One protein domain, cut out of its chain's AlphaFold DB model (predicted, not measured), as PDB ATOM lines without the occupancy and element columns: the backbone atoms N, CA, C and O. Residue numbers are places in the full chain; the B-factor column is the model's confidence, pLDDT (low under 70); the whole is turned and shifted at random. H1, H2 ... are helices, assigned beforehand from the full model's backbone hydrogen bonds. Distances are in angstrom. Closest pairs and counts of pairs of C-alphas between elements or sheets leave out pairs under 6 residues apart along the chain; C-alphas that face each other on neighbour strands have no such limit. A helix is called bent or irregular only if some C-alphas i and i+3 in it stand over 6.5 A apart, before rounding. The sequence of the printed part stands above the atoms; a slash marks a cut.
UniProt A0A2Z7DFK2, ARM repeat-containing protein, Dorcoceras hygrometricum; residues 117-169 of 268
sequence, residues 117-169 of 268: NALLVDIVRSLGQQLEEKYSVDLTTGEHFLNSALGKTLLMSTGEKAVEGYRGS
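AT A GLANCE: This is residues 117 to 169 of the 268 residues of the protein "ARM repeat-containing protein" of Dorcoceras hygrometricum (UniProt A0A2Z7DFK2). Reading from the first printed residue, you meet two helices that make an L: H1, the long arm, and H2, the shorter one, join at one corner and point away from it about perpendicular to each other. There is no core; residues 117 to 141 and residues 156 to 169 stand free, so look for two bare arms with a single corner between them. The printed part has 53 residues with two named helices, H1 then H2, and no named strand; its class is all helix. It is extended, with a radius of gyration of the C-alphas of 19.5 A, and its C-alphas span 60 by 28 by 7 A.

HOW THE PARTS SIT: Begin with H1, residues 118 to 147, and go on through the tight link of one residue, Ser 148, into H2, residues 149 to 167. Look at the corner by this link: H1 and H2 touch only there, and only just, with 3 pairs of C-alphas within 8 A. The closest C-alphas of the two helices are those of Phe 145 and Gly 151, 5.5 A apart. H1 touches H2 with residues 145 to 146 alone, and H2 touches H1 with residues 151 to 155 alone. Their lines stand at 81 degrees, about perpendicular, and their centres are 30.2 A apart. In the backbones of H1 and H2, every O i to N i+4 pair is within hydrogen-bond range.

IN THESE COORDINATES: Find C-alpha 118 at (170.898, 128.808, 152.850); from there H1 runs 42.9 A to C-alpha 147 at (155.357, 131.027, 112.877). Then find C-alpha 149 at (149.796, 130.433, 109.175), where H2 begins; it runs 26.7 A to C-alpha 167 at (149.143, 156.981, 106.181). Neither helix is bent.

THE WHOLE: The two C-alphas farthest apart are those of Ala 118 and Gly 168, 59.8 A. The printed part has no cut. In the B-factor column, the mean pLDDT of the printed part is 83.8; look for the low values, under 70, at residues 117 to 124 and at residue 127 of this predicted model.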
ATOM      1  N   ASN A 117     171.547 133.107 154.435       51.19
ATOM      2  CA  ASN A 117     170.578 132.093 154.802       51.19
ATOM      3  C   ASN A 117     170.390 131.095 153.650       51.19
ATOM      4  O   ASN A 117     169.731 131.398 152.654       51.19
ATOM      5  N   ALA A 118     170.945 129.894 153.825       53.66
ATOM      6  CA  ALA A 118     170.898 128.808 152.850       53.66
ATOM      7  C   ALA A 118     169.474 128.484 152.353       53.66
ATOM      8  O   ALA A 118     169.287 128.273 151.159       53.66
ATOM      9  N   LEU A 119     168.456 128.543 153.221       50.38
ATOM     10  CA  LEU A 119     167.068 128.252 152.836       50.38
ATOM     11  C   LEU A 119     166.497 129.309 151.883       50.38
ATOM     12  O   LEU A 119     165.809 128.976 150.924       50.38
ATOM     13  N   LEU A 120     166.806 130.587 152.114       54.12
ATOM     14  CA  LEU A 120     166.385 131.683 151.233       54.12
ATOM     15  C   LEU A 120     167.073 131.604 149.871       54.12
ATOM     16  O   LEU A 120     166.445 131.848 148.845       54.12
ATOM     17  N   VAL A 121     168.352 131.236 149.865       56.72
ATOM     18  CA  VAL A 121     169.107 131.002 148.633       56.72
ATOM     19  C   VAL A 121     168.487 129.870 147.819       56.72
ATOM     20  O   VAL A 121     168.324 130.011 146.609       56.72
ATOM     21  N   ASP A 122     168.104 128.777 148.474       62.22
ATOM     22  CA  ASP A 122     167.497 127.627 147.809       62.22
ATOM     23  C   ASP A 122     166.086 127.941 147.286       62.22
ATOM     24  O   ASP A 122     165.763 127.571 146.157       62.22
ATOM     25  N   ILE A 123     165.280 128.701 148.038       66.75
ATOM     26  CA  ILE A 123     163.950 129.162 147.601       66.75
ATOM     27  C   ILE A 123     164.055 130.104 146.399       66.75
ATOM     28  O   ILE A 123     163.363 129.902 145.404       66.75
ATOM     29  N   VAL A 124     164.928 131.117 146.453       67.75
ATOM     30  CA  VAL A 124     165.114 132.068 145.342       67.75
ATOM     31  C   VAL A 124     165.639 131.352 144.102       67.75
ATOM     32  O   VAL A 124     165.162 131.615 143.001       67.75
ATOM     33  N   ARG A 125     166.575 130.409 144.269       70.00
ATOM     34  CA  ARG A 125     167.076 129.592 143.160       70.00
ATOM     35  C   ARG A 125     165.965 128.738 142.550       70.00
ATOM     36  O   ARG A 125     165.838 128.715 141.332       70.00
ATOM     37  N   SER A 126     165.157 128.076 143.380       70.12
ATOM     38  CA  SER A 126     164.060 127.222 142.914       70.12
ATOM     39  C   SER A 126     162.972 128.022 142.193       70.12
ATOM     40  O   SER A 126     162.550 127.635 141.107       70.12
ATOM     41  N   LEU A 127     162.565 129.170 142.740       69.81
ATOM     42  CA  LEU A 127     161.600 130.063 142.091       69.81
ATOM     43  C   LEU A 127     162.154 130.655 140.793       69.81
ATOM     44  O   LEU A 127     161.424 130.747 139.810       69.81
ATOM     45  N   GLY A 128     163.438 131.021 140.776       72.00
ATOM     46  CA  GLY A 128     164.122 131.479 139.569       72.00
ATOM     47  C   GLY A 128     164.089 130.428 138.461       72.00
ATOM     48  O   GLY A 128     163.693 130.746 137.346       72.00
ATOM     49  N   GLN A 129     164.405 129.170 138.787       74.25
ATOM     50  CA  GLN A 129     164.344 128.053 137.838       74.25
ATOM     51  C   GLN A 129     162.924 127.803 137.323       74.25
ATOM     52  O   GLN A 129     162.728 127.687 136.120       74.25
ATOM     53  N   GLN A 130     161.918 127.791 138.200       71.50
ATOM     54  CA  GLN A 130     160.522 127.601 137.782       71.50
ATOM     55  C   GLN A 130     160.032 128.728 136.863       71.50
ATOM     56  O   GLN A 130     159.297 128.480 135.905       71.50
ATOM     57  N   LEU A 131     160.430 129.973 137.140       75.69
ATOM     58  CA  LEU A 131     160.108 131.115 136.286       75.69
ATOM     59  C   LEU A 131     160.828 131.039 134.941       75.69
ATOM     60  O   LEU A 131     160.212 131.335 133.922       75.69
ATOM     61  N   GLU A 132     162.095 130.635 134.928       77.19
ATOM     62  CA  GLU A 132     162.878 130.452 133.704       77.19
ATOM     63  C   GLU A 132     162.299 129.337 132.822       77.19
ATOM     64  O   GLU A 132     162.110 129.534 131.620       77.19
ATOM     65  N   GLU A 133     161.936 128.196 133.416       84.38
ATOM     66  CA  GLU A 133     161.269 127.088 132.726       84.38
ATOM     67  C   GLU A 133     159.927 127.529 132.142       84.38
ATOM     68  O   GLU A 133     159.674 127.336 130.951       84.38
ATOM     69  N   LYS A 134     159.086 128.188 132.951       86.25
ATOM     70  CA  LYS A 134     157.796 128.707 132.490       86.25
ATOM     71  C   LYS A 134     157.975 129.712 131.352       86.25
ATOM     72  O   LYS A 134     157.321 129.588 130.320       86.25
ATOM     73  N   TYR A 135     158.887 130.669 131.506       83.06
ATOM     74  CA  TYR A 135     159.172 131.666 130.479       83.06
ATOM     75  C   TYR A 135     159.688 131.030 129.182       83.06
ATOM     76  O   TYR A 135     159.287 131.444 128.099       83.06
ATOM     77  N   SER A 136     160.516 129.988 129.269       87.56
ATOM     78  CA  SER A 136     161.004 129.250 128.095       87.56
ATOM     79  C   SER A 136     159.866 128.555 127.342       87.56
ATOM     80  O   SER A 136     159.829 128.567 126.108       87.56
ATOM     81  N   VAL A 137     158.904 127.979 128.066       89.62
ATOM     82  CA  VAL A 137     157.710 127.365 127.466       89.62
ATOM     83  C   VAL A 137     156.820 128.423 126.811       89.62
ATOM     84  O   VAL A 137     156.392 128.243 125.669       89.62
ATOM     85  N   ASP A 138     156.581 129.545 127.488       89.12
ATOM     86  CA  ASP A 138     155.770 130.640 126.949       89.12
ATOM     87  C   ASP A 138     156.421 131.241 125.693       89.12
ATOM     88  O   ASP A 138     155.743 131.483 124.690       89.12
ATOM     89  N   LEU A 139     157.748 131.410 125.703       90.56
ATOM     90  CA  LEU A 139     158.516 131.924 124.572       90.56
ATOM     91  C   LEU A 139     158.423 130.996 123.355       90.56
ATOM     92  O   LEU A 139     158.092 131.450 122.260       90.56
ATOM     93  N   THR A 140     158.664 129.698 123.545       92.69
ATOM     94  CA  THR A 140     158.591 128.703 122.458       92.69
ATOM     95  C   THR A 140     157.172 128.552 121.913       92.69
ATOM     96  O   THR A 140     156.976 128.444 120.702       92.69
ATOM     97  N   THR A 141     156.162 128.618 122.783       93.00
ATOM     98  CA  THR A 141     154.747 128.599 122.384       93.00
ATOM     99  C   THR A 141     154.383 129.841 121.571       93.00
ATOM    100  O   THR A 141     153.760 129.729 120.512       93.00
ATOM    101  N   GLY A 142     154.804 131.022 122.030       91.25
ATOM    102  CA  GLY A 142     154.606 132.283 121.323       91.25
ATOM    103  C   GLY A 142     155.291 132.293 119.957       91.25
ATOM    104  O   GLY A 142     154.677 132.666 118.959       91.25
ATOM    105  N   GLU A 143     156.531 131.807 119.882       94.19
ATOM    106  CA  GLU A 143     157.270 131.671 118.627       94.19
ATOM    107  C   GLU A 143     156.568 130.709 117.658       94.19
ATOM    108  O   GLU A 143     156.381 131.032 116.482       94.19
ATOM    109  N   HIS A 144     156.116 129.548 118.138       94.81
ATOM    110  CA  HIS A 144     155.381 128.596 117.310       94.81
ATOM    111  C   HIS A 144     154.060 129.192 116.795       94.81
ATOM    112  O   HIS A 144     153.707 129.018 115.625       94.81
ATOM    113  N   PHE A 145     153.342 129.942 117.636       96.25
ATOM    114  CA  PHE A 145     152.143 130.667 117.222       96.25
ATOM    115  C   PHE A 145     152.456 131.703 116.135       96.25
ATOM    116  O   PHE A 145     151.813 131.678 115.085       96.25
ATOM    117  N   LEU A 146     153.463 132.560 116.331       92.44
ATOM    118  CA  LEU A 146     153.863 133.575 115.348       92.44
ATOM    119  C   LEU A 146     154.340 132.958 114.026       92.44
ATOM    120  O   LEU A 146     154.125 133.541 112.965       92.44
ATOM    121  N   ASN A 147     154.925 131.759 114.067       93.75
ATOM    122  CA  ASN A 147     155.357 131.027 112.877       93.75
ATOM    123  C   ASN A 147     154.227 130.282 112.147       93.75
ATOM    124  O   ASN A 147     154.387 129.942 110.965       93.75
ATOM    125  N   SER A 148     153.093 130.052 112.813       97.06
ATOM    126  CA  SER A 148     151.907 129.434 112.218       97.06
ATOM    127  C   SER A 148     151.285 130.310 111.122       97.06
ATOM    128  O   SER A 148     151.470 131.527 111.081       97.06
ATOM    129  N   ALA A 149     150.501 129.699 110.228       96.38
ATOM    130  CA  ALA A 149     149.796 130.433 109.175       96.38
ATOM    131  C   ALA A 149     148.851 131.509 109.747       96.38
ATOM    132  O   ALA A 149     148.779 132.620 109.217       96.38
ATOM    133  N   LEU A 150     148.172 131.198 110.856       96.44
ATOM    134  CA  LEU A 150     147.269 132.125 111.537       96.44
ATOM    135  C   LEU A 150     148.035 133.303 112.151       96.44
ATOM    136  O   LEU A 150     147.661 134.450 111.923       96.44
ATOM    137  N   GLY A 151     149.128 133.030 112.871       95.81
ATOM    138  CA  GLY A 151     149.960 134.064 113.490       95.81
ATOM    139  C   GLY A 151     150.564 135.022 112.464       95.81
ATOM    140  O   GLY A 151     150.462 136.236 112.625       95.81
ATOM    141  N   LYS A 152     151.095 134.494 111.353       95.56
ATOM    142  CA  LYS A 152     151.606 135.310 110.236       95.56
ATOM    143  C   LYS A 152     150.526 136.190 109.618       95.56
ATOM    144  O   LYS A 152     150.769 137.366 109.369       95.56
ATOM    145  N   THR A 153     149.332 135.639 109.403       95.62
ATOM    146  CA  THR A 153     148.197 136.391 108.845       95.62
ATOM    147  C   THR A 153     147.761 137.517 109.784       95.62
ATOM    148  O   THR A 153     147.546 138.648 109.346       95.62
ATOM    149  N   LEU A 154     147.672 137.240 111.088       96.06
ATOM    150  CA  LEU A 154     147.330 138.244 112.094       96.06
ATOM    151  C   LEU A 154     148.388 139.353 112.177       96.06
ATOM    152  O   LEU A 154     148.041 140.531 112.203       96.06
ATOM    153  N   LEU A 155     149.675 138.993 112.176       92.50
ATOM    154  CA  LEU A 155     150.774 139.958 112.202       92.50
ATOM    155  C   LEU A 155     150.772 140.845 110.952       92.50
ATOM    156  O   LEU A 155     150.903 142.061 111.066       92.50
ATOM    157  N   MET A 156     150.574 140.249 109.773       93.31
ATOM    158  CA  MET A 156     150.515 140.970 108.504       93.31
ATOM    159  C   MET A 156     149.326 141.933 108.465       93.31
ATOM    160  O   MET A 156     149.532 143.123 108.266       93.31
ATOM    161  N   SER A 157     148.111 141.457 108.754       94.25
ATOM    162  CA  SER A 157     146.900 142.299 108.793       94.25
ATOM    163  C   SER A 157     146.973 143.412 109.845       94.25
ATOM    164  O   SER A 157     146.526 144.533 109.601       94.25
ATOM    165  N   THR A 158     147.580 143.147 111.006       93.44
ATOM    166  CA  THR A 158     147.825 144.174 112.032       93.44
ATOM    167  C   THR A 158     148.838 145.203 111.538       93.44
ATOM    168  O   THR A 158     148.632 146.403 111.721       93.44
ATOM    169  N   GLY A 159     149.905 144.749 110.877       90.56
ATOM    170  CA  GLY A 159     150.903 145.608 110.244       90.56
ATOM    171  C   GLY A 159     150.299 146.489 109.152       90.56
ATOM    172  O   GLY A 159     150.503 147.697 109.165       90.56
ATOM    173  N   GLU A 160     149.489 145.919 108.260       92.88
ATOM    174  CA  GLU A 160     148.762 146.645 107.214       92.88
ATOM    175  C   GLU A 160     147.831 147.700 107.814       92.88
ATOM    176  O   GLU A 160     147.859 148.857 107.399       92.88
ATOM    177  N   LYS A 161     147.071 147.347 108.857       93.38
ATOM    178  CA  LYS A 161     146.201 148.292 109.564       93.38
ATOM    179  C   LYS A 161     146.992 149.422 110.230       93.38
ATOM    180  O   LYS A 161     146.551 150.569 110.204       93.38
ATOM    181  N   ALA A 162     148.151 149.121 110.816       91.38
ATOM    182  CA  ALA A 162     149.029 150.128 111.408       91.38
ATOM    183  C   ALA A 162     149.630 151.060 110.345       91.38
ATOM    184  O   ALA A 162     149.686 152.272 110.555       91.38
ATOM    185  N   VAL A 163     150.029 150.519 109.189       90.38
ATOM    186  CA  VAL A 163     150.515 151.304 108.046       90.38
ATOM    187  C   VAL A 163     149.416 152.213 107.507       90.38
ATOM    188  O   VAL A 163     149.675 153.392 107.285       90.38
ATOM    189  N   GLU A 164     148.199 151.704 107.335       91.44
ATOM    190  CA  GLU A 164     147.071 152.502 106.852       91.44
ATOM    191  C   GLU A 164     146.695 153.604 107.852       91.44
ATOM    192  O   GLU A 164     146.533 154.766 107.481       91.44
ATOM    193  N   GLY A 165     146.677 153.278 109.149       89.56
ATOM    194  CA  GLY A 165     146.494 154.266 110.212       89.56
ATOM    195  C   GLY A 165     147.577 155.348 110.203       89.56
ATOM    196  O   GLY A 165     147.273 156.532 110.348       89.56
ATOM    197  N   TYR A 166     148.838 154.970 109.972       88.62
ATOM    198  CA  TYR A 166     149.926 155.933 109.831       88.62
ATOM    199  C   TYR A 166     149.765 156.800 108.577       88.62
ATOM    200  O   TYR A 166     149.916 158.014 108.674       88.62
ATOM    201  N   ARG A 167     149.398 156.228 107.424       88.31
ATOM    202  CA  ARG A 167     149.143 156.981 106.181       88.31
ATOM    203  C   ARG A 167     148.035 158.022 106.338       88.31
ATOM    204  O   ARG A 167     148.155 159.117 105.797       88.31
ATOM    205  N   GLY A 168     146.993 157.715 107.109       85.06
ATOM    206  CA  GLY A 168     145.923 158.664 107.431       85.06
ATOM    207  C   GLY A 168     146.302 159.739 108.460       85.06
ATOM    208  O   GLY A 168     145.524 160.665 108.690       85.06
ATOM    209  N   SER A 169     147.470 159.633 109.102       90.06
ATOM    210  CA  SER A 169     147.883 160.541 110.176       90.06
ATOM    211  C   SER A 169     148.437 161.873 109.658       90.06
ATOM    212  O   SER A 169     149.016 161.959 108.573       90.06
TER     213      SER A 169